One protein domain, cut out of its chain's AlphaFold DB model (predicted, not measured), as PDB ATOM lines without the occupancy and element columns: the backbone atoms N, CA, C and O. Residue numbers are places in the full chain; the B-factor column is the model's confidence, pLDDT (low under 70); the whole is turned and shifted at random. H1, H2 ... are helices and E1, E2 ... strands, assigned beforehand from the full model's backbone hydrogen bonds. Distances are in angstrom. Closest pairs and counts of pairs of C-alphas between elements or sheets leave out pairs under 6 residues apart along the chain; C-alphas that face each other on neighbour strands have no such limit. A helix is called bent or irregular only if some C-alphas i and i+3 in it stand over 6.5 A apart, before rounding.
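This is residues 378 to 551 of the 727 residues of the protein "SMP-LTD domain-containing protein" of Linnemannia elongata AG-77 (UniProt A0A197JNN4). A long, twisted sheet of eight strands curls like a trough round one long helix, H2, while a second helix, H1, runs along the edge strand E1. The bent strand E5 runs through most of the length of the sheet, and the hairpin of E4 and E5 makes one tip of the elongated outline while the hairpin of E2 and E3 makes the other. The printed part has 174 residues, with two named helices and eight named strands in the order H1, E1, E2, E3, E4, E5, E6, E7, H2, E8, and its class is mixed, helices and strands. The sheet is branched and its neighbour pairs are antiparallel; E4, E5 and E6 form a meander, each strand the antiparallel neighbour of the one before. The whole is only just loose, close to compact, with a radius of gyration of the C-alphas of 19.1 A and spans of 66 by 38 by 26 A.

H1 takes residues 384 to 398 and is 20.7 A long, beginning at C-alpha 384 at (166.158, 183.416, 210.431). E1, residues 407 to 416, bends by 57 degrees at residue 413. E2, residues 422 to 432, bends by 65 degrees at residue 426, and E3 takes residues 438 to 446. E4, residues 450 to 462, is 35.4 A long and bends by 51 degrees at residue 453. E5, residues 465 to 489, is the longest strand at 54.5 A; it begins at C-alpha 465 at (184.370, 162.541, 176.740) and bends by 85 degrees at residue 484. E6 takes residues 496 to 501 and E7 residues 506 to 515, the latter 28.6 A long. H2, residues 519 to 541, is 33.8 A long and irregular: C-alphas 520 and 523 are 8.1 A apart. E8, residues 547 to 550, ends at C-alpha 550 at (160.961, 203.758, 193.633).

E5 has four neighbours in staggered pairing: E3 and E4 on one side of it, E6 and E7 on the other side. E4 pairs with its residues 465 to 478, with N 458 and O 470 2.8 A apart, within hydrogen-bond range. E3 pairs with its residues 481 to 489, with N 446 and O 481 at 2.8 A. E7 pairs with residues 473 to 482, with N 475 and O 512 at 2.8 A, and E6 with residues 485 to 489, with N 486 and O 500 at 2.8 A. E1 is the neighbour of E4, on the other side of it from E5, with N 413 and O 453 at 2.8 A; E2 is that of E3, on the other side of it from E5, with N 428 and O 441 at 2.8 A; and E8 is that of E6, on the other side of it from E5, with N 499 and O 547 at 2.9 A. The edge strands are E1, E2, E7 and E8. H2 is on the sheet, which curls round it; its closest C-alphas to E7 are those of Leu 526 and Ile 511, 6.3 A apart, and to E6 those of Ile 541 and Gly 500, 4.7 A apart. H1 is on the sheet over E1, at a height over the sheet of 8.3 A, and runs along the strands at 20 degrees to E1 on the local plane. The closest C-alphas of H1 and E1 are those of Glu 387 and Phe 415, 5.5 A apart. H1 and H2 are apart. Every O i to N i+4 pair is within hydrogen-bond range in H1, and 17 of 19 are in H2.

The two C-alphas farthest apart are those of Pro 434 and Thr 464, 66.9 A. The printed part has no cut, and no link is long; those from H1 to E1 and from E5 to E6 are short and the others tight. The mean pLDDT of the printed part is 84.1, with residues 397 to 398, 400 to 402, 461 to 463, 465 and 516 to 520 under 70.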
ATOM      1  N   LEU A 378     171.440 195.328 214.726       82.94
ATOM      2  CA  LEU A 378     171.827 194.484 215.861       82.94
ATOM      3  C   LEU A 378     170.630 193.873 216.611       82.94
ATOM      4  O   LEU A 378     170.817 192.917 217.362       82.94
ATOM      5  N   GLY A 379     169.408 194.366 216.383       77.81
ATOM      6  CA  GLY A 379     168.173 193.718 216.830       77.81
ATOM      7  C   GLY A 379     167.728 192.533 215.960       77.81
ATOM      8  O   GLY A 379     167.099 191.613 216.476       77.81
ATOM      9  N   VAL A 380     168.061 192.516 214.658       78.38
ATOM     10  CA  VAL A 380     167.475 191.563 213.684       78.38
ATOM     11  C   VAL A 380     168.474 190.652 212.959       78.38
ATOM     12  O   VAL A 380     168.077 189.590 212.481       78.38
ATOM     13  N   TYR A 381     169.762 191.003 212.889       74.25
ATOM     14  CA  TYR A 381     170.775 190.329 212.051       74.25
ATOM     15  C   TYR A 381     171.003 188.832 212.334       74.25
ATOM     16  O   TYR A 381     171.461 188.109 211.453       74.25
ATOM     17  N   LYS A 382     170.670 188.357 213.542       81.62
ATOM     18  CA  LYS A 382     170.748 186.939 213.949       81.62
ATOM     19  C   LYS A 382     169.430 186.165 213.764       81.62
ATOM     20  O   LYS A 382     169.339 185.009 214.173       81.62
ATOM     21  N   THR A 383     168.395 186.778 213.187       81.31
ATOM     22  CA  THR A 383     167.084 186.135 212.995       81.31
ATOM     23  C   THR A 383     166.995 185.400 211.655       81.31
ATOM     24  O   THR A 383     167.443 185.901 210.624       81.31
ATOM     25  N   LYS A 384     166.347 184.225 211.649       84.12
ATOM     26  CA  LYS A 384     166.158 183.416 210.431       84.12
ATOM     27  C   LYS A 384     165.432 184.161 209.307       84.12
ATOM     28  O   LYS A 384     165.848 184.062 208.162       84.12
ATOM     29  N   LYS A 385     164.427 184.983 209.642       77.56
ATOM     30  CA  LYS A 385     163.683 185.812 208.675       77.56
ATOM     31  C   LYS A 385     164.619 186.717 207.858       77.56
ATOM     32  O   LYS A 385     164.390 186.914 206.671       77.56
ATOM     33  N   ILE A 386     165.692 187.236 208.463       76.81
ATOM     34  CA  ILE A 386     166.699 188.044 207.760       76.81
ATOM     35  C   ILE A 386     167.603 187.174 206.873       76.81
ATOM     36  O   ILE A 386     167.828 187.542 205.721       76.81
ATOM     37  N   GLU A 387     168.076 186.015 207.353       80.38
ATOM     38  CA  GLU A 387     168.833 185.055 206.524       80.38
ATOM     39  C   GLU A 387     168.021 184.625 205.286       80.38
ATOM     40  O   GLU A 387     168.509 184.736 204.164       80.38
ATOM     41  N   GLU A 388     166.756 184.246 205.469       84.25
ATOM     42  CA  GLU A 388     165.826 183.851 204.402       84.25
ATOM     43  C   GLU A 388     165.612 184.977 203.369       84.25
ATOM     44  O   GLU A 388     165.719 184.736 202.164       84.25
ATOM     45  N   ILE A 389     165.395 186.224 203.814       77.44
ATOM     46  CA  ILE A 389     165.267 187.394 202.924       77.44
ATOM     47  C   ILE A 389     166.546 187.620 202.103       77.44
ATOM     48  O   ILE A 389     166.464 187.910 200.904       77.44
ATOM     49  N   PHE A 390     167.733 187.485 202.703       75.56
ATOM     50  CA  PHE A 390     168.992 187.642 201.972       75.56
ATOM     51  C   PHE A 390     169.258 186.490 200.996       75.56
ATOM     52  O   PHE A 390     169.652 186.762 199.862       75.56
ATOM     53  N   ILE A 391     168.973 185.239 201.374       79.81
ATOM     54  CA  ILE A 391     169.041 184.076 200.472       79.81
ATOM     55  C   ILE A 391     168.150 184.316 199.246       79.81
ATOM     56  O   ILE A 391     168.626 184.236 198.114       79.81
ATOM     57  N   GLN A 392     166.887 184.711 199.447       78.69
ATOM     58  CA  GLN A 392     165.974 185.015 198.341       78.69
ATOM     59  C   GLN A 392     166.451 186.178 197.456       78.69
ATOM     60  O   GLN A 392     166.220 186.148 196.246       78.69
ATOM     61  N   LYS A 393     167.074 187.220 198.028       70.69
ATOM     62  CA  LYS A 393     167.615 188.357 197.261       70.69
ATOM     63  C   LYS A 393     168.840 187.957 196.437       70.69
ATOM     64  O   LYS A 393     168.924 188.336 195.270       70.69
ATOM     65  N   ILE A 394     169.756 187.175 197.011       71.81
ATOM     66  CA  ILE A 394     170.969 186.725 196.318       71.81
ATOM     67  C   ILE A 394     170.601 185.754 195.206       71.81
ATOM     68  O   ILE A 394     170.954 186.029 194.067       71.81
ATOM     69  N   THR A 395     169.801 184.714 195.472       77.12
ATOM     70  CA  THR A 395     169.326 183.793 194.425       77.12
ATOM     71  C   THR A 395     168.658 184.555 193.272       77.12
ATOM     72  O   THR A 395     168.992 184.321 192.111       77.12
ATOM     73  N   ARG A 396     167.813 185.561 193.563       75.31
ATOM     74  CA  ARG A 396     167.204 186.428 192.535       75.31
ATOM     75  C   ARG A 396     168.213 187.261 191.726       75.31
ATOM     76  O   ARG A 396     167.999 187.408 190.524       75.31
ATOM     77  N   LYS A 397     169.301 187.788 192.313       68.50
ATOM     78  CA  LYS A 397     170.368 188.462 191.534       68.50
ATOM     79  C   LYS A 397     171.251 187.435 190.782       68.50
ATOM     80  O   LYS A 397     171.509 187.631 189.600       68.50
ATOM     81  N   THR A 398     171.607 186.292 191.376       67.62
ATOM     82  CA  THR A 398     172.425 185.208 190.773       67.62
ATOM     83  C   THR A 398     171.756 184.485 189.591       67.62
ATOM     84  O   THR A 398     172.445 183.938 188.724       67.62
ATOM     85  N   LEU A 399     170.422 184.510 189.486       73.38
ATOM     86  CA  LEU A 399     169.710 184.074 188.277       73.38
ATOM     87  C   LEU A 399     169.964 184.989 187.063       73.38
ATOM     88  O   LEU A 399     169.913 184.502 185.939       73.38
ATOM     89  N   LYS A 400     170.274 186.278 187.271       69.06
ATOM     90  CA  LYS A 400     170.481 187.267 186.194       69.06
ATOM     91  C   LYS A 400     171.933 187.375 185.700       69.06
ATOM     92  O   LYS A 400     172.175 188.013 184.681       69.06
ATOM     93  N   LEU A 401     172.903 186.787 186.408       67.56
ATOM     94  CA  LEU A 401     174.330 186.920 186.084       67.56
ATOM     95  C   LEU A 401     174.771 185.970 184.959       67.56
ATOM     96  O   LEU A 401     174.448 184.780 184.973       67.56
ATOM     97  N   LYS A 402     175.588 186.476 184.024       69.19
ATOM     98  CA  LYS A 402     176.188 185.703 182.919       69.19
ATOM     99  C   LYS A 402     177.213 184.692 183.455       69.19
ATOM    100  O   LYS A 402     178.354 185.051 183.760       69.19
ATOM    101  N   ARG A 403     176.816 183.423 183.570       76.44
ATOM    102  CA  ARG A 403     177.665 182.340 184.104       76.44
ATOM    103  C   ARG A 403     178.694 181.864 183.066       76.44
ATOM    104  O   ARG A 403     178.345 181.753 181.891       76.44
ATOM    105  N   PRO A 404     179.945 181.553 183.461       75.75
ATOM    106  CA  PRO A 404     180.894 180.850 182.595       75.75
ATOM    107  C   PRO A 404     180.353 179.484 182.149       75.75
ATOM    108  O   PRO A 404     179.672 178.814 182.917       75.75
ATOM    109  N   SER A 405     180.710 179.015 180.951       76.31
ATOM    110  CA  SER A 405     180.174 177.768 180.366       76.31
ATOM    111  C   SER A 405     180.509 176.480 181.137       76.31
ATOM    112  O   SER A 405     179.845 175.462 180.954       76.31
ATOM    113  N   PHE A 406     181.514 176.510 182.016       75.00
ATOM    114  CA  PHE A 406     181.847 175.409 182.928       75.00
ATOM    115  C   PHE A 406     181.104 175.479 184.275       75.00
ATOM    116  O   PHE A 406     181.297 174.591 185.105       75.00
ATOM    117  N   LEU A 407     180.303 176.520 184.519       79.19
ATOM    118  CA  LEU A 407     179.636 176.797 185.790       79.19
ATOM    119  C   LEU A 407     178.114 176.665 185.614       79.19
ATOM    120  O   LEU A 407     177.501 177.401 184.845       79.19
ATOM    121  N   GLY A 408     177.514 175.695 186.300       80.12
ATOM    122  CA  GLY A 408     176.115 175.311 186.127       80.12
ATOM    123  C   GLY A 408     175.133 176.157 186.941       80.12
ATOM    124  O   GLY A 408     175.027 177.377 186.794       80.12
ATOM    125  N   GLU A 409     174.347 175.490 187.780       82.31
ATOM    126  CA  GLU A 409     173.503 176.172 188.758       82.31
ATOM    127  C   GLU A 409     174.333 176.595 189.975       82.31
ATOM    128  O   GLU A 409     175.229 175.866 190.395       82.31
ATOM    129  N   ILE A 410     174.028 177.775 190.522       83.69
ATOM    130  CA  ILE A 410     174.579 178.291 191.779       83.69
ATOM    131  C   ILE A 410     173.408 178.383 192.756       83.69
ATOM    132  O   ILE A 410     172.496 179.186 192.543       83.69
ATOM    133  N   LYS A 411     173.434 177.582 193.821       89.38
ATOM    134  CA  LYS A 411     172.404 177.557 194.867       89.38
ATOM    135  C   LYS A 411     172.978 178.141 196.153       89.38
ATOM    136  O   LYS A 411     174.091 177.800 196.543       89.38
ATOM    137  N   VAL A 412     172.228 179.007 196.829       86.88
ATOM    138  CA  VAL A 412     172.639 179.581 198.120       86.88
ATOM    139  C   VAL A 412     172.144 178.678 199.251       86.88
ATOM    140  O   VAL A 412     170.944 178.452 199.377       86.88
ATOM    141  N   ARG A 413     173.065 178.169 200.074       90.31
ATOM    142  CA  ARG A 413     172.790 177.212 201.160       90.31
ATOM    143  C   ARG A 413     172.540 177.884 202.514       90.31
ATOM    144  O   ARG A 413     171.705 177.422 203.280       90.31
ATOM    145  N   SER A 414     173.291 178.940 202.823       89.44
ATOM    146  CA  SER A 414     173.169 179.735 204.056       89.44
ATOM    147  C   SER A 414     173.755 181.127 203.826       89.44
ATOM    148  O   SER A 414     174.679 181.294 203.021       89.44
ATOM    149  N   PHE A 415     173.232 182.123 204.542       83.19
ATOM    150  CA  PHE A 415     173.696 183.501 204.466       83.19
ATOM    151  C   PHE A 415     173.908 184.104 205.856       83.19
ATOM    152  O   PHE A 415     172.967 184.333 206.615       83.19
ATOM    153  N   LYS A 416     175.160 184.448 206.165       84.38
ATOM    154  CA  LYS A 416     175.538 185.148 207.395       84.38
ATOM    155  C   LYS A 416     175.834 186.607 207.058       84.38
ATOM    156  O   LYS A 416     176.825 186.899 206.395       84.38
ATOM    157  N   VAL A 417     174.991 187.514 207.558       77.44
ATOM    158  CA  VAL A 417     175.037 188.974 207.299       77.44
ATOM    159  C   VAL A 417     176.315 189.659 207.820       77.44
ATOM    160  O   VAL A 417     176.596 190.808 207.481       77.44
ATOM    161  N   GLY A 418     177.087 188.965 208.658       82.56
ATOM    162  CA  GLY A 418     178.268 189.495 209.329       82.56
ATOM    163  C   GLY A 418     177.968 190.049 210.724       82.56
ATOM    164  O   GLY A 418     176.958 189.707 211.341       82.56
ATOM    165  N   HIS A 419     178.872 190.881 211.239       81.06
ATOM    166  CA  HIS A 419     178.867 191.375 212.623       81.06
ATOM    167  C   HIS A 419     178.898 192.913 212.757       81.06
ATOM    168  O   HIS A 419     178.949 193.429 213.873       81.06
ATOM    169  N   SER A 420     178.830 193.653 211.644       81.62
ATOM    170  CA  SER A 420     178.659 195.112 211.625       81.62
ATOM    171  C   SER A 420     177.680 195.540 210.533       81.62
ATOM    172  O   SER A 420     177.475 194.819 209.557       81.62
ATOM    173  N   ILE A 421     177.145 196.756 210.660       85.44
ATOM    174  CA  ILE A 421     176.514 197.461 209.538       85.44
ATOM    175  C   ILE A 421     177.561 197.936 208.515       85.44
ATOM    176  O   ILE A 421     178.752 198.012 208.847       85.44
ATOM    177  N   PRO A 422     177.136 198.308 207.295       87.44
ATOM    178  CA  PRO A 422     177.824 199.327 206.515       87.44
ATOM    179  C   PRO A 422     177.641 200.701 207.176       87.44
ATOM    180  O   PRO A 422     176.552 201.025 207.648       87.44
ATOM    181  N   TYR A 423     178.691 201.516 207.186       86.56
ATOM    182  CA  TYR A 423     178.660 202.883 207.702       86.56
ATOM    183  C   TYR A 423     178.676 203.896 206.559       86.56
ATOM    184  O   TYR A 423     179.415 203.730 205.586       86.56
ATOM    185  N   ILE A 424     177.905 204.973 206.717       89.25
ATOM    186  CA  ILE A 424     177.919 206.134 205.819       89.25
ATOM    187  C   ILE A 424     178.740 207.256 206.467       89.25
ATOM    188  O   ILE A 424     178.556 207.592 207.642       89.25
ATOM    189  N   THR A 425     179.666 207.832 205.705       93.25
ATOM    190  CA  THR A 425     180.642 208.848 206.142       93.25
ATOM    191  C   THR A 425     180.864 209.891 205.047       93.25
ATOM    192  O   THR A 425     180.495 209.656 203.899       93.25
ATOM    193  N   ARG A 426     181.474 211.038 205.381       92.44
ATOM    194  CA  ARG A 426     181.852 212.096 204.412       92.44
ATOM    195  C   ARG A 426     180.713 212.511 203.456       92.44
ATOM    196  O   ARG A 426     180.927 212.665 202.259       92.44
ATOM    197  N   THR A 427     179.496 212.649 203.978       93.00
ATOM    198  CA  THR A 427     178.313 213.071 203.207       93.00
ATOM    199  C   THR A 427     178.460 214.504 202.701       93.00
ATOM    200  O   THR A 427     178.713 215.408 203.500       93.00
ATOM    201  N   LYS A 428     178.236 214.718 201.404       92.69
ATOM    202  CA  LYS A 428     178.315 216.012 200.720       92.69
ATOM    203  C   LYS A 428     177.119 216.165 199.776       92.69
ATOM    204  O   LYS A 428     176.818 215.269 198.994       92.69
ATOM    205  N   LEU A 429     176.445 217.313 199.821       94.44
ATOM    206  CA  LEU A 429     175.530 217.710 198.750       94.44
ATOM    207  C   LEU A 429     176.381 218.128 197.543       94.44
ATOM    208  O   LEU A 429     177.268 218.967 197.695       94.44
ATOM    209  N   HIS A 430     176.139 217.535 196.374       91.56
ATOM    210  CA  HIS A 430     176.782 217.967 195.134       91.56
ATOM    211  C   HIS A 430     175.973 219.106 194.516       91.56
ATOM    212  O   HIS A 430     176.512 220.174 194.247       91.56
ATOM    213  N   GLU A 431     174.671 218.887 194.320       93.31
ATOM    214  CA  GLU A 431     173.769 219.852 193.697       93.31
ATOM    215  C   GLU A 431     172.314 219.584 194.099       93.31
ATOM    216  O   GLU A 431     171.904 218.431 194.239       93.31
ATOM    217  N   LEU A 432     171.533 220.651 194.254       95.69
ATOM    218  CA  LEU A 432     170.073 220.617 194.236       95.69
ATOM    219  C   LEU A 432     169.625 221.712 193.265       95.69
ATOM    220  O   LEU A 432     169.661 222.897 193.602       95.69
ATOM    221  N   ALA A 433     169.285 221.317 192.045       95.00
ATOM    222  CA  ALA A 433     168.986 222.239 190.961       95.00
ATOM    223  C   ALA A 433     167.521 222.729 191.021       95.00
ATOM    224  O   ALA A 433     166.645 222.008 191.508       95.00
ATOM    225  N   PRO A 434     167.199 223.932 190.494       95.75
ATOM    226  CA  PRO A 434     165.836 224.483 190.529       95.75
ATOM    227  C   PRO A 434     164.771 223.656 189.789       95.75
ATOM    228  O   PRO A 434     163.581 223.875 189.994       95.75
ATOM    229  N   ASN A 435     165.180 222.705 188.943       93.44
ATOM    230  CA  ASN A 435     164.299 221.729 188.290       93.44
ATOM    231  C   ASN A 435     163.891 220.555 189.214       93.44
ATOM    232  O   ASN A 435     163.157 219.675 188.775       93.44
ATOM    233  N   GLY A 436     164.376 220.506 190.460       91.38
ATOM    234  CA  GLY A 436     164.135 219.414 191.408       91.38
ATOM    235  C   GLY A 436     165.110 218.235 191.300       91.38
ATOM    236  O   GLY A 436     164.928 217.240 191.994       91.38
ATOM    237  N   GLU A 437     166.144 218.321 190.458       94.75
ATOM    238  CA  GLU A 437     167.201 217.312 190.387       94.75
ATOM    239  C   GLU A 437     168.163 217.439 191.579       94.75
ATOM    240  O   GLU A 437     168.711 218.507 191.853       94.75
ATOM    241  N   LEU A 438     168.371 216.330 192.290       95.81
ATOM    242  CA  LEU A 438     169.221 216.227 193.475       95.81
ATOM    243  C   LEU A 438     170.379 215.267 193.198       95.81
ATOM    244  O   LEU A 438     170.162 214.116 192.817       95.81
ATOM    245  N   SER A 439     171.602 215.712 193.472       95.75
ATOM    246  CA  SER A 439     172.818 214.901 193.443       95.75
ATOM    247  C   SER A 439     173.570 215.038 194.766       95.75
ATOM    248  O   SER A 439     173.810 216.144 195.258       95.75
ATOM    249  N   SER A 440     173.959 213.914 195.361       95.75
ATOM    250  CA  SER A 440     174.673 213.871 196.640       95.75
ATOM    251  C   SER A 440     175.678 212.726 196.680       95.75
ATOM    252  O   SER A 440     175.501 211.705 196.021       95.75
ATOM    253  N   GLU A 441     176.739 212.906 197.458       95.94
ATOM    254  CA  GLU A 441     177.890 212.012 197.532       95.94
ATOM    255  C   GLU A 441     178.111 211.555 198.975       95.94
ATOM    256  O   GLU A 441     177.925 212.327 199.921       95.94
ATOM    257  N   PHE A 442     178.548 210.314 199.167       93.62
ATOM    258  CA  PHE A 442     178.987 209.822 200.470       93.62
ATOM    259  C   PHE A 442     179.977 208.669 200.339       93.62
ATOM    260  O   PHE A 442     179.983 207.929 199.360       93.62
ATOM    261  N   HIS A 443     180.806 208.477 201.359       94.50
ATOM    262  CA  HIS A 443     181.687 207.324 201.463       94.50
ATOM    263  C   HIS A 443     180.993 206.196 202.237       94.50
ATOM    264  O   HIS A 443     180.680 206.349 203.426       94.50
ATOM    265  N   LEU A 444     180.775 205.063 201.568       90.44
ATOM    266  CA  LEU A 444     180.305 203.824 202.182       90.44
ATOM    267  C   LEU A 444     181.514 203.000 202.641       90.44
ATOM    268  O   LEU A 444     182.446 202.791 201.867       90.44
ATOM    269  N   SER A 445     181.481 202.477 203.869       90.06
ATOM    270  CA  SER A 445     182.459 201.481 204.320       90.06
ATOM    271  C   SER A 445     181.798 200.366 205.130       90.06
ATOM    272  O   SER A 445     181.176 200.602 206.166       90.06
ATOM    273  N   TYR A 446     181.938 199.132 204.657       88.56
ATOM    274  CA  TYR A 446     181.493 197.904 205.310       88.56
ATOM    275  C   TYR A 446     182.708 197.084 205.743       88.56
ATOM    276  O   TYR A 446     183.612 196.861 204.941       88.56
ATOM    277  N   ARG A 447     182.718 196.598 206.991       88.31
ATOM    278  CA  ARG A 447     183.776 195.727 207.549       88.31
ATOM    279  C   ARG A 447     183.203 194.586 208.405       88.31
ATOM    280  O   ARG A 447     183.806 194.169 209.390       88.31
ATOM    281  N   GLY A 448     182.003 194.118 208.062       80.00
ATOM    282  CA  GLY A 448     181.240 193.173 208.880       80.00
ATOM    283  C   GLY A 448     181.469 191.691 208.570       80.00
ATOM    284  O   GLY A 448     181.013 190.859 209.353       80.00
ATOM    285  N   GLY A 449     182.158 191.329 207.482       85.69
ATOM    286  CA  GLY A 449     182.352 189.929 207.088       85.69
ATOM    287  C   GLY A 449     181.061 189.194 206.708       85.69
ATOM    288  O   GLY A 449     180.626 188.306 207.441       85.69
ATOM    289  N   VAL A 450     180.471 189.520 205.552       84.56
ATOM    290  CA  VAL A 450     179.380 188.711 204.977       84.56
ATOM    291  C   VAL A 450     179.953 187.354 204.584       84.56
ATOM    292  O   VAL A 450     180.944 187.310 203.857       84.56
ATOM    293  N   ARG A 451     179.321 186.248 204.993       90.62
ATOM    294  CA  ARG A 451     179.696 184.903 204.532       90.62
ATOM    295  C   ARG A 451     178.502 184.180 203.919       90.62
ATOM    296  O   ARG A 451     177.528 183.884 204.611       90.62
ATOM    297  N   VAL A 452     178.617 183.860 202.636       87.12
ATOM    298  CA  VAL A 452     177.626 183.118 201.848       87.12
ATOM    299  C   VAL A 452     178.147 181.703 201.623       87.12
ATOM    300  O   VAL A 452     179.273 181.540 201.162       87.12
ATOM    301  N   GLU A 453     177.352 180.679 201.929       92.75
ATOM    302  CA  GLU A 453     177.644 179.314 201.472       92.75
ATOM    303  C   GLU A 453     176.900 179.059 200.163       92.75
ATOM    304  O   GLU A 453     175.676 179.206 200.113       92.75
ATOM    305  N   ILE A 454     177.633 178.681 199.115       89.38
ATOM    306  CA  ILE A 454     177.084 178.357 197.797       89.38
ATOM    307  C   ILE A 454     177.440 176.925 197.390       89.38
ATOM    308  O   ILE A 454     178.550 176.451 197.618       89.38
ATOM    309  N   GLU A 455     176.483 176.250 196.768       90.94
ATOM    310  CA  GLU A 455     176.635 174.960 196.099       90.94
ATOM    311  C   GLU A 455     176.622 175.213 194.587       90.94
ATOM    312  O   GLU A 455     175.732 175.908 194.089       90.94
ATOM    313  N   VAL A 456     177.619 174.699 193.859       86.38
ATOM    314  CA  VAL A 456     177.799 174.993 192.430       86.38
ATOM    315  C   VAL A 456     178.180 173.749 191.633       86.38
ATOM    316  O   VAL A 456     179.160 173.076 191.947       86.38
ATOM    317  N   ASP A 457     177.445 173.477 190.555       86.19
ATOM    318  CA  ASP A 457     177.799 172.450 189.568       86.19
ATOM    319  C   ASP A 457     178.979 172.911 188.694       86.19
ATOM    320  O   ASP A 457     178.879 173.923 187.998       86.19
ATOM    321  N   VAL A 458     180.070 172.141 188.649       82.69
ATOM    322  CA  VAL A 458     181.232 172.398 187.781       82.69
ATOM    323  C   VAL A 458     181.333 171.344 186.678       82.69
ATOM    324  O   VAL A 458     181.388 170.144 186.941       82.69
ATOM    325  N   GLY A 459     181.387 171.793 185.424       78.12
ATOM    326  CA  GLY A 459     181.544 170.952 184.240       78.12
ATOM    327  C   GLY A 459     183.002 170.573 183.972       78.12
ATOM    328  O   GLY A 459     183.769 171.342 183.386       78.12
ATOM    329  N   LEU A 460     183.390 169.348 184.326       71.75
ATOM    330  CA  LEU A 460     184.663 168.757 183.922       71.75
ATOM    331  C   LEU A 460     184.579 168.243 182.479       71.75
ATOM    332  O   LEU A 460     184.385 167.056 182.224       71.75
ATOM    333  N   GLY A 461     184.757 169.158 181.525       63.38
ATOM    334  CA  GLY A 461     185.086 168.799 180.148       63.38
ATOM    335  C   GLY A 461     186.472 168.147 180.051       63.38
ATOM    336  O   GLY A 461     187.455 168.701 180.564       63.38
ATOM    337  N   LEU A 462     186.514 166.996 179.373       62.91
ATOM    338  CA  LEU A 462     187.689 166.343 178.788       62.91
ATOM    339  C   LEU A 462     187.483 166.334 177.264       62.91
ATOM    340  O   LEU A 462     186.355 166.158 176.814       62.91
ATOM    341  N   ALA A 463     188.545 166.503 176.473       63.28
ATOM    342  CA  ALA A 463     188.433 166.771 175.029       63.28
ATOM    343  C   ALA A 463     187.734 165.670 174.196       63.28
ATOM    344  O   ALA A 463     187.303 165.934 173.079       63.28
ATOM    345  N   THR A 464     187.614 164.453 174.731       70.81
ATOM    346  CA  THR A 464     187.067 163.265 174.052       70.81
ATOM    347  C   THR A 464     185.911 162.589 174.800       70.81
ATOM    348  O   THR A 464     185.472 161.518 174.389       70.81
ATOM    349  N   LEU A 465     185.398 163.171 175.896       69.81
ATOM    350  CA  LEU A 465     184.370 162.541 176.740       69.81
ATOM    351  C   LEU A 465     183.242 163.505 177.131       69.81
ATOM    352  O   LEU A 465     183.446 164.707 177.290       69.81
ATOM    353  N   LYS A 466     182.043 162.943 177.346       72.62
ATOM    354  CA  LYS A 466     180.862 163.663 177.850       72.62
ATOM    355  C   LYS A 466     181.219 164.399 179.157       72.62
ATOM    356  O   LYS A 466     181.749 163.755 180.064       72.62
ATOM    357  N   PRO A 467     180.940 165.712 179.285       70.38
ATOM    358  CA  PRO A 467     181.397 166.501 180.426       70.38
ATOM    359  C   PRO A 467     180.790 165.993 181.736       70.38
ATOM    360  O   PRO A 467     179.569 165.890 181.877       70.38
ATOM    361  N   VAL A 468     181.653 165.692 182.707       77.44
ATOM    362  CA  VAL A 468     181.242 165.196 184.026       77.44
ATOM    363  C   VAL A 468     180.914 166.386 184.917       77.44
ATOM    364  O   VAL A 468     181.777 167.221 185.181       77.44
ATOM    365  N   LYS A 469     179.676 166.469 185.407       78.88
ATOM    366  CA  LYS A 469     179.308 167.440 186.442       78.88
ATOM    367  C   LYS A 469     179.864 167.003 187.798       78.88
ATOM    368  O   LYS A 469     179.712 165.846 188.185       78.88
ATOM    369  N   VAL A 470     180.475 167.934 188.523       82.69
ATOM    370  CA  VAL A 470     180.910 167.767 189.914       82.69
ATOM    371  C   VAL A 470     180.401 168.956 190.714       82.69
ATOM    372  O   VAL A 470     180.816 170.085 190.467       82.69
ATOM    373  N   THR A 471     179.504 168.707 191.660       85.75
ATOM    374  CA  THR A 471     178.995 169.731 192.572       85.75
ATOM    375  C   THR A 471     180.051 170.043 193.640       85.75
ATOM    376  O   THR A 471     180.624 169.127 194.232       85.75
ATOM    377  N   ILE A 472     180.335 171.327 193.871       87.25
ATOM    378  CA  ILE A 472     181.317 171.823 194.850       87.25
ATOM    379  C   ILE A 472     180.612 172.787 195.810       87.25
ATOM    380  O   ILE A 472     179.791 173.596 195.379       87.25
ATOM    381  N   VAL A 473     180.947 172.728 197.103       90.00
ATOM    382  CA  VAL A 473     180.443 173.675 198.110       90.00
ATOM    383  C   VAL A 473     181.548 174.656 198.497       90.00
ATOM    384  O   VAL A 473     182.628 174.243 198.926       90.00
ATOM    385  N   LEU A 474     181.269 175.952 198.359       90.88
ATOM    386  CA  LEU A 474     182.201 177.056 198.594       90.88
ATOM    387  C   LEU A 474     181.631 178.039 199.627       90.88
ATOM    388  O   LEU A 474     180.429 178.303 199.657       90.88
ATOM    389  N   ALA A 475     182.504 178.632 200.438       92.50
ATOM    390  CA  ALA A 475     182.202 179.788 201.270       92.50
ATOM    391  C   ALA A 475     182.780 181.049 200.619       92.50
ATOM    392  O   ALA A 475     183.994 181.185 200.508       92.50
ATOM    393  N   VAL A 476     181.920 181.987 200.224       87.62
ATOM    394  CA  VAL A 476     182.321 183.332 199.791       87.62
ATOM    395  C   VAL A 476     182.265 184.254 201.007       87.62
ATOM    396  O   VAL A 476     181.185 184.512 201.541       87.62
ATOM    397  N   LEU A 477     183.421 184.741 201.451       91.31
ATOM    398  CA  LEU A 477     183.585 185.675 202.561       91.31
ATOM    399  C   LEU A 477     183.958 187.063 202.020       91.31
ATOM    400  O   LEU A 477     185.093 187.290 201.604       91.31
ATOM    401  N   VAL A 478     183.024 188.011 202.073       86.81
ATOM    402  CA  VAL A 478     183.287 189.428 201.787       86.81
ATOM    403  C   VAL A 478     183.583 190.126 203.111       86.81
ATOM    404  O   VAL A 478     182.667 190.514 203.844       86.81
ATOM    405  N   LYS A 479     184.870 190.256 203.449       90.50
ATOM    406  CA  LYS A 479     185.313 190.871 204.713       90.50
ATOM    407  C   LYS A 479     184.949 192.354 204.750       90.50
ATOM    408  O   LYS A 479     184.361 192.816 205.731       90.50
ATOM    409  N   SER A 480     185.264 193.073 203.671       88.81
ATOM    410  CA  SER A 480     185.012 194.507 203.548       88.81
ATOM    411  C   SER A 480     184.718 194.964 202.121       88.81
ATOM    412  O   SER A 480     185.241 194.401 201.160       88.81
ATOM    413  N   ILE A 481     183.919 196.030 202.025       86.50
ATOM    414  CA  ILE A 481     183.672 196.827 200.815       86.50
ATOM    415  C   ILE A 481     183.835 198.301 201.210       86.50
ATOM    416  O   ILE A 481     183.247 198.708 202.214       86.50
ATOM    417  N   SER A 482     184.583 199.107 200.455       92.81
ATOM    418  CA  SER A 482     184.685 200.557 200.684       92.81
ATOM    419  C   SER A 482     184.701 201.334 199.367       92.81
ATOM    420  O   SER A 482     185.276 200.870 198.386       92.81
ATOM    421  N   GLY A 483     184.079 202.514 199.328       93.12
ATOM    422  CA  GLY A 483     184.085 203.353 198.127       93.12
ATOM    423  C   GLY A 483     183.233 204.618 198.235       93.12
ATOM    424  O   GLY A 483     182.412 204.763 199.146       93.12
ATOM    425  N   MET A 484     183.430 205.537 197.289       96.19
ATOM    426  CA  MET A 484     182.574 206.714 197.112       96.19
ATOM    427  C   MET A 484     181.309 206.332 196.341       96.19
ATOM    428  O   MET A 484     181.384 205.673 195.305       96.19
ATOM    429  N   MET A 485     180.153 206.759 196.839       92.81
ATOM    430  CA  MET A 485     178.843 206.552 196.232       92.81
ATOM    431  C   MET A 485     178.167 207.878 195.901       92.81
ATOM    432  O   MET A 485     178.271 208.840 196.662       92.81
ATOM    433  N   THR A 486     177.413 207.877 194.806       94.69
ATOM    434  CA  THR A 486     176.482 208.936 194.421       94.69
ATOM    435  C   THR A 486     175.047 208.451 194.634       94.69
ATOM    436  O   THR A 486     174.672 207.371 194.172       94.69
ATOM    437  N   LEU A 487     174.238 209.274 195.300       94.00
ATOM    438  CA  LEU A 487     172.783 209.165 195.386       94.00
ATOM    439  C   LEU A 487     172.163 210.294 194.557       94.00
ATOM    440  O   LEU A 487     172.452 211.471 194.794       94.00
ATOM    441  N   LYS A 488     171.301 209.926 193.605       93.44
ATOM    442  CA  LYS A 488     170.686 210.849 192.649       93.44
ATOM    443  C   LYS A 488     169.169 210.678 192.566       93.44
ATOM    444  O   LYS A 488     168.673 209.565 192.403       93.44
ATOM    445  N   ILE A 489     168.441 211.790 192.598       94.31
ATOM    446  CA  ILE A 489     167.023 211.875 192.223       94.31
ATOM    447  C   ILE A 489     166.957 212.804 191.008       94.31
ATOM    448  O   ILE A 489     167.528 213.891 191.030       94.31
ATOM    449  N   LYS A 490     166.323 212.358 189.919       93.44
ATOM    450  CA  LYS A 490     166.112 213.198 188.726       93.44
ATOM    451  C   LYS A 490     165.017 214.240 188.987       93.44
ATOM    452  O   LYS A 490     164.261 214.115 189.943       93.44
ATOM    453  N   ALA A 491     164.906 215.237 188.115       91.56
ATOM    454  CA  ALA A 491     163.756 216.138 188.108       91.56
ATOM    455  C   ALA A 491     162.407 215.366 188.052       91.56
ATOM    456  O   ALA A 491     162.362 214.229 187.551       91.56
ATOM    457  N   PRO A 492     161.293 215.966 188.520       86.56
ATOM    458  CA  PRO A 492     159.945 215.457 188.277       86.56
ATOM    459  C   PRO A 492     159.712 215.163 186.780       86.56
ATOM    460  O   PRO A 492     160.265 215.865 185.932       86.56
ATOM    461  N   PRO A 493     158.921 214.133 186.425       85.19
ATOM    462  CA  PRO A 493     157.968 213.403 187.270       85.19
ATOM    463  C   PRO A 493     158.543 212.163 187.988       85.19
ATOM    464  O   PRO A 493     157.787 211.258 188.329       85.19
ATOM    465  N   THR A 494     159.864 212.055 188.192       85.44
ATOM    466  CA  THR A 494     160.468 210.796 188.663       85.44
ATOM    467  C   THR A 494     159.946 210.314 190.030       85.44
ATOM    468  O   THR A 494     160.004 211.020 191.034       85.44
ATOM    469  N   ASN A 495     159.506 209.056 190.080       85.38
ATOM    470  CA  ASN A 495     159.167 208.303 191.291       85.38
ATOM    471  C   ASN A 495     160.284 207.292 191.632       85.38
ATOM    472  O   ASN A 495     160.003 206.117 191.850       85.38
ATOM    473  N   ARG A 496     161.567 207.690 191.587       87.38
ATOM    474  CA  ARG A 496     162.694 206.839 192.025       87.38
ATOM    475  C   ARG A 496     163.979 207.599 192.342       87.38
ATOM    476  O   ARG A 496     164.291 208.612 191.714       87.38
ATOM    477  N   PHE A 497     164.758 207.043 193.268       89.50
ATOM    478  CA  PHE A 497     166.159 207.400 193.481       89.50
ATOM    479  C   PHE A 497     167.094 206.343 192.882       89.50
ATOM    480  O   PHE A 497     166.732 205.174 192.743       89.50
ATOM    481  N   TRP A 498     168.307 206.771 192.546       91.69
ATOM    482  CA  TRP A 498     169.373 205.965 191.958       91.69
ATOM    483  C   TRP A 498     170.590 205.993 192.880       91.69
ATOM    484  O   TRP A 498     170.971 207.065 193.361       91.69
ATOM    485  N   ILE A 499     171.220 204.843 193.104       89.25
ATOM    486  CA  ILE A 499     172.419 204.705 193.937       89.25
ATOM    487  C   ILE A 499     173.500 203.899 193.202       89.25
ATOM    488  O   ILE A 499     173.233 202.843 192.633       89.25
ATOM    489  N   GLY A 500     174.738 204.394 193.210       87.75
ATOM    490  CA  GLY A 500     175.876 203.732 192.567       87.75
ATOM    491  C   GLY A 500     177.214 204.204 193.124       87.75
ATOM    492  O   GLY A 500     177.306 205.305 193.667       87.75
ATOM    493  N   PHE A 501     178.251 203.380 193.010       91.19
ATOM    494  CA  PHE A 501     179.630 203.782 193.274       91.19
ATOM    495  C   PHE A 501     180.180 204.613 192.110       91.19
ATOM    496  O   PHE A 501     179.906 204.315 190.947       91.19
ATOM    497  N   GLN A 502     180.973 205.637 192.426       96.06
ATOM    498  CA  GLN A 502     181.610 206.505 191.428       96.06
ATOM    499  C   GLN A 502     182.697 205.765 190.632       96.06
ATOM    500  O   GLN A 502     182.822 205.957 189.427       96.06
ATOM    501  N   GLU A 503     183.424 204.877 191.308       97.00
ATOM    502  CA  GLU A 503     184.488 204.022 190.778       97.00
ATOM    503  C   GLU A 503     184.311 202.591 191.331       97.00
ATOM    504  O   GLU A 503     183.601 202.415 192.328       97.00
ATOM    505  N   PRO A 504     184.927 201.550 190.738       94.75
ATOM    506  CA  PRO A 504     184.873 200.193 191.281       94.75
ATOM    507  C   PRO A 504     185.373 200.145 192.743       94.75
ATOM    508  O   PRO A 504     186.509 200.542 193.000       94.75
ATOM    509  N   PRO A 505     184.563 199.677 193.713       91.19
ATOM    510  CA  PRO A 505     184.912 199.768 195.129       91.19
ATOM    511  C   PRO A 505     186.057 198.829 195.532       91.19
ATOM    512  O   PRO A 505     186.229 197.739 194.978       91.19
ATOM    513  N   GLU A 506     186.785 199.203 196.584       96.12
ATOM    514  CA  GLU A 506     187.743 198.323 197.251       96.12
ATOM    515  C   GLU A 506     186.994 197.142 197.883       96.12
ATOM    516  O   GLU A 506     186.122 197.340 198.732       96.12
ATOM    517  N   MET A 507     187.330 195.905 197.497       88.75
ATOM    518  CA  MET A 507     186.683 194.690 198.013       88.75
ATOM    519  C   MET A 507     187.707 193.615 198.395       88.75
ATOM    520  O   MET A 507     188.402 193.082 197.521       88.75
ATOM    521  N   ASP A 508     187.735 193.250 199.682       94.75
ATOM    522  CA  ASP A 508     188.455 192.077 200.201       94.75
ATOM    523  C   ASP A 508     187.484 190.886 200.242       94.75
ATOM    524  O   ASP A 508     186.586 190.807 201.093       94.75
ATOM    525  N   ILE A 509     187.647 189.999 199.260       88.19
ATOM    526  CA  ILE A 509     186.843 188.799 199.031       88.19
ATOM    527  C   ILE A 509     187.773 187.597 199.184       88.19
ATOM    528  O   ILE A 509     188.823 187.540 198.551       88.19
ATOM    529  N   VAL A 510     187.369 186.616 199.985       92.88
ATOM    530  CA  VAL A 510     188.032 185.310 200.089       92.88
ATOM    531  C   VAL A 510     187.017 184.233 199.730       92.88
ATOM    532  O   VAL A 510     185.859 184.316 200.140       92.88
ATOM    533  N   ILE A 511     187.433 183.230 198.956       91.81
ATOM    534  CA  ILE A 511     186.580 182.095 198.590       91.81
ATOM    535  C   ILE A 511     187.262 180.804 199.040       91.81
ATOM    536  O   ILE A 511     188.350 180.473 198.574       91.81
ATOM    537  N   GLU A 512     186.618 180.085 199.955       90.69
ATOM    538  CA  GLU A 512     187.154 178.884 200.600       90.69
ATOM    539  C   GLU A 512     186.352 177.642 200.171       90.69
ATOM    540  O   GLU A 512     185.118 177.687 200.164       90.69
ATOM    541  N   PRO A 513     186.991 176.506 199.841       88.56
ATOM    542  CA  PRO A 513     186.280 175.243 199.671       88.56
ATOM    543  C   PRO A 513     185.792 174.695 201.020       88.56
ATOM    544  O   PRO A 513     186.569 174.587 201.964       88.56
ATOM    545  N   ILE A 514     184.519 174.290 201.103       85.12
ATOM    546  CA  ILE A 514     183.973 173.595 202.286       85.12
ATOM    547  C   ILE A 514     184.110 172.071 202.134       85.12
ATOM    548  O   ILE A 514     184.383 171.374 203.107       85.12
ATOM    549  N   VAL A 515     183.940 171.554 200.911       71.50
ATOM    550  CA  VAL A 515     184.129 170.136 200.555       71.50
ATOM    551  C   VAL A 515     184.823 170.080 199.193       71.50
ATOM    552  O   VAL A 515     184.337 170.692 198.240       71.50
ATOM    553  N   ALA A 516     185.968 169.394 199.095       61.00
ATOM    554  CA  ALA A 516     186.827 169.438 197.908       61.00
ATOM    555  C   ALA A 516     187.647 168.153 197.679       61.00
ATOM    556  O   ALA A 516     188.874 168.179 197.622       61.00
ATOM    557  N   ASP A 517     186.966 167.033 197.436       55.72
ATOM    558  CA  ASP A 517     187.609 165.732 197.174       55.72
ATOM    559  C   ASP A 517     188.355 165.658 195.816       55.72
ATOM    560  O   ASP A 517     188.922 164.622 195.464       55.72
ATOM    561  N   LYS A 518     188.304 166.718 194.988       59.09
ATOM    562  CA  LYS A 518     188.779 166.729 193.587       59.09
ATOM    563  C   LYS A 518     189.438 168.065 193.214       59.09
ATOM    564  O   LYS A 518     188.792 168.973 192.700       59.09
ATOM    565  N   ALA A 519     190.751 168.171 193.429       58.06
ATOM    566  CA  ALA A 519     191.496 169.435 193.344       58.06
ATOM    567  C   ALA A 519     191.708 170.022 191.924       58.06
ATOM    568  O   ALA A 519     191.909 171.227 191.788       58.06
ATOM    569  N   ILE A 520     191.665 169.203 190.862       60.34
ATOM    570  CA  ILE A 520     192.325 169.480 189.561       60.34
ATOM    571  C   ILE A 520     191.884 170.784 188.852       60.34
ATOM    572  O   ILE A 520     192.667 171.348 188.093       60.34
ATOM    573  N   LYS A 521     190.666 171.296 189.087       70.44
ATOM    574  CA  LYS A 521     190.204 172.588 188.525       70.44
ATOM    575  C   LYS A 521     189.751 173.610 189.579       70.44
ATOM    576  O   LYS A 521     189.152 174.619 189.212       70.44
ATOM    577  N   LEU A 522     190.022 173.387 190.870       79.06
ATOM    578  CA  LEU A 522     189.455 174.215 191.943       79.06
ATOM    579  C   LEU A 522     189.889 175.687 191.844       79.06
ATOM    580  O   LEU A 522     189.029 176.561 191.837       79.06
ATOM    581  N   ASN A 523     191.183 175.971 191.667       83.44
ATOM    582  CA  ASN A 523     191.689 177.349 191.583       83.44
ATOM    583  C   ASN A 523     191.040 178.141 190.430       83.44
ATOM    584  O   ASN A 523     190.674 179.295 190.612       83.44
ATOM    585  N   MET A 524     190.820 177.500 189.274       82.38
ATOM    586  CA  MET A 524     190.117 178.100 188.130       82.38
ATOM    587  C   MET A 524     188.677 178.500 188.494       82.38
ATOM    588  O   MET A 524     188.208 179.557 188.084       82.38
ATOM    589  N   VAL A 525     187.981 177.674 189.284       83.44
ATOM    590  CA  VAL A 525     186.619 177.955 189.765       83.44
ATOM    591  C   VAL A 525     186.624 179.086 190.797       83.44
ATOM    592  O   VAL A 525     185.790 179.981 190.695       83.44
ATOM    593  N   LEU A 526     187.575 179.091 191.740       88.19
ATOM    594  CA  LEU A 526     187.717 180.155 192.743       88.19
ATOM    595  C   LEU A 526     187.956 181.521 192.077       88.19
ATOM    596  O   LEU A 526     187.152 182.434 192.262       88.19
ATOM    597  N   THR A 527     188.986 181.641 191.233       88.12
ATOM    598  CA  THR A 527     189.312 182.893 190.524       88.12
ATOM    599  C   THR A 527     188.177 183.351 189.608       88.12
ATOM    600  O   THR A 527     187.885 184.542 189.545       88.12
ATOM    601  N   ALA A 528     187.486 182.432 188.925       85.56
ATOM    602  CA  ALA A 528     186.372 182.802 188.056       85.56
ATOM    603  C   ALA A 528     185.129 183.270 188.827       85.56
ATOM    604  O   ALA A 528     184.441 184.173 188.356       85.56
ATOM    605  N   ILE A 529     184.832 182.695 189.998       82.50
ATOM    606  CA  ILE A 529     183.734 183.179 190.849       82.50
ATOM    607  C   ILE A 529     184.099 184.539 191.455       82.50
ATOM    608  O   ILE A 529     183.250 185.426 191.471       82.50
ATOM    609  N   GLU A 530     185.350 184.749 191.877       86.94
ATOM    610  CA  GLU A 530     185.805 186.059 192.359       86.94
ATOM    611  C   GLU A 530     185.705 187.133 191.263       86.94
ATOM    612  O   GLU A 530     185.086 188.175 191.483       86.94
ATOM    613  N   SER A 531     186.223 186.845 190.060       88.06
ATOM    614  CA  SER A 531     186.088 187.716 188.885       88.06
ATOM    615  C   SER A 531     184.620 188.028 188.611       88.06
ATOM    616  O   SER A 531     184.246 189.194 188.546       88.06
ATOM    617  N   LYS A 532     183.745 187.012 188.589       82.19
ATOM    618  CA  LYS A 532     182.310 187.210 188.348       82.19
ATOM    619  C   LYS A 532     181.595 188.002 189.440       82.19
ATOM    620  O   LYS A 532     180.626 188.681 189.117       82.19
ATOM    621  N   ILE A 533     182.055 187.977 190.691       80.31
ATOM    622  CA  ILE A 533     181.531 188.858 191.749       80.31
ATOM    623  C   ILE A 533     181.977 190.308 191.511       80.31
ATOM    624  O   ILE A 533     181.153 191.215 191.613       80.31
ATOM    625  N   ARG A 534     183.249 190.539 191.155       85.56
ATOM    626  CA  ARG A 534     183.773 191.885 190.854       85.56
ATOM    627  C   ARG A 534     183.120 192.476 189.595       85.56
ATOM    628  O   ARG A 534     182.644 193.605 189.632       85.56
ATOM    629  N   GLU A 535     183.003 191.690 188.526       83.88
ATOM    630  CA  GLU A 535     182.269 192.036 187.300       83.88
ATOM    631  C   GLU A 535     180.797 192.362 187.598       83.88
ATOM    632  O   GLU A 535     180.309 193.404 187.172       83.88
ATOM    633  N   ALA A 536     180.100 191.526 188.378       79.38
ATOM    634  CA  ALA A 536     178.697 191.750 188.732       79.38
ATOM    635  C   ALA A 536     178.477 193.024 189.563       79.38
ATOM    636  O   ALA A 536     177.430 193.655 189.433       79.38
ATOM    637  N   MET A 537     179.441 193.425 190.397       78.75
ATOM    638  CA  MET A 537     179.387 194.714 191.097       78.75
ATOM    639  C   MET A 537     179.495 195.890 190.117       78.75
ATOM    640  O   MET A 537     178.738 196.851 190.246       78.75
ATOM    641  N   VAL A 538     180.371 195.801 189.110       86.00
ATOM    642  CA  VAL A 538     180.523 196.843 188.079       86.00
ATOM    643  C   VAL A 538     179.312 196.905 187.139       86.00
ATOM    644  O   VAL A 538     178.801 197.993 186.876       86.00
ATOM    645  N   GLU A 539     178.796 195.758 186.680       81.38
ATOM    646  CA  GLU A 539     177.586 195.691 185.842       81.38
ATOM    647  C   GLU A 539     176.324 196.185 186.586       81.38
ATOM    648  O   GLU A 539     175.416 196.703 185.941       81.38
ATOM    649  N   ALA A 540     176.242 196.041 187.917       75.75
ATOM    650  CA  ALA A 540     175.022 196.350 188.675       75.75
ATOM    651  C   ALA A 540     174.992 197.725 189.367       75.75
ATOM    652  O   ALA A 540     173.904 198.270 189.538       75.75
ATOM    653  N   ILE A 541     176.127 198.250 189.853       81.88
ATOM    654  CA  ILE A 541     176.117 199.387 190.797       81.88
ATOM    655  C   ILE A 541     177.374 200.284 190.731       81.88
ATOM    656  O   ILE A 541     177.669 200.988 191.692       81.88
ATOM    657  N   VAL A 542     178.125 200.292 189.625       89.00
ATOM    658  CA  VAL A 542     179.226 201.253 189.383       89.00
ATOM    659  C   VAL A 542     178.911 202.090 188.143       89.00
ATOM    660  O   VAL A 542     178.478 201.536 187.131       89.00
ATOM    661  N   LEU A 543     179.145 203.407 188.210       92.12
ATOM    662  CA  LEU A 543     178.819 204.342 187.128       92.12
ATOM    663  C   LEU A 543     179.367 203.879 185.756       92.12
ATOM    664  O   LEU A 543     180.509 203.426 185.673       92.12
ATOM    665  N   PRO A 544     178.581 204.008 184.666       93.88
ATOM    666  CA  PRO A 544     177.266 204.659 184.585       93.88
ATOM    667  C   PRO A 544     176.086 203.819 185.118       93.88
ATOM    668  O   PRO A 544     174.963 204.320 185.140       93.88
ATOM    669  N   ASN A 545     176.310 202.577 185.560       86.62
ATOM    670  CA  ASN A 545     175.263 201.715 186.112       86.62
ATOM    671  C   ASN A 545     174.927 202.120 187.560       86.62
ATOM    672  O   ASN A 545     175.811 202.426 188.363       86.62
ATOM    673  N   MET A 546     173.643 202.109 187.912       85.00
ATOM    674  CA  MET A 546     173.147 202.429 189.256       85.00
ATOM    675  C   MET A 546     171.958 201.512 189.584       85.00
ATOM    676  O   MET A 546     171.107 201.292 188.721       85.00
ATOM    677  N   ASP A 547     171.883 201.006 190.818       82.38
ATOM    678  CA  ASP A 547     170.710 200.278 191.337       82.38
ATOM    679  C   ASP A 547     169.639 201.346 191.646       82.38
ATOM    680  O   ASP A 547     169.953 202.400 192.210       82.38
ATOM    681  N   ASP A 548     168.387 201.121 191.249       83.19
ATOM    682  CA  ASP A 548     167.298 202.087 191.440       83.19
ATOM    683  C   ASP A 548     166.247 201.583 192.436       83.19
ATOM    684  O   ASP A 548     166.118 200.384 192.695       83.19
ATOM    685  N   THR A 549     165.523 202.503 193.070       81.44
ATOM    686  CA  THR A 549     164.440 202.165 194.001       81.44
ATOM    687  C   THR A 549     163.339 203.225 193.929       81.44
ATOM    688  O   THR A 549     163.631 204.417 194.080       81.44
ATOM    689  N   PRO A 550     162.073 202.824 193.701       82.38
ATOM    690  CA  PRO A 550     160.961 203.758 193.633       82.38
ATOM    691  C   PRO A 550     160.521 204.238 195.021       82.38
ATOM    692  O   PRO A 550     160.743 203.549 196.018       82.38
ATOM    693  N   PHE A 551     159.888 205.413 195.099       80.06
ATOM    694  CA  PHE A 551     159.354 205.921 196.373       80.06
ATOM    695  C   PHE A 551     158.010 205.257 196.711       80.06
ATOM    696  O   PHE A 551     157.787 204.828 197.839       80.06
TER     697      PHE A 551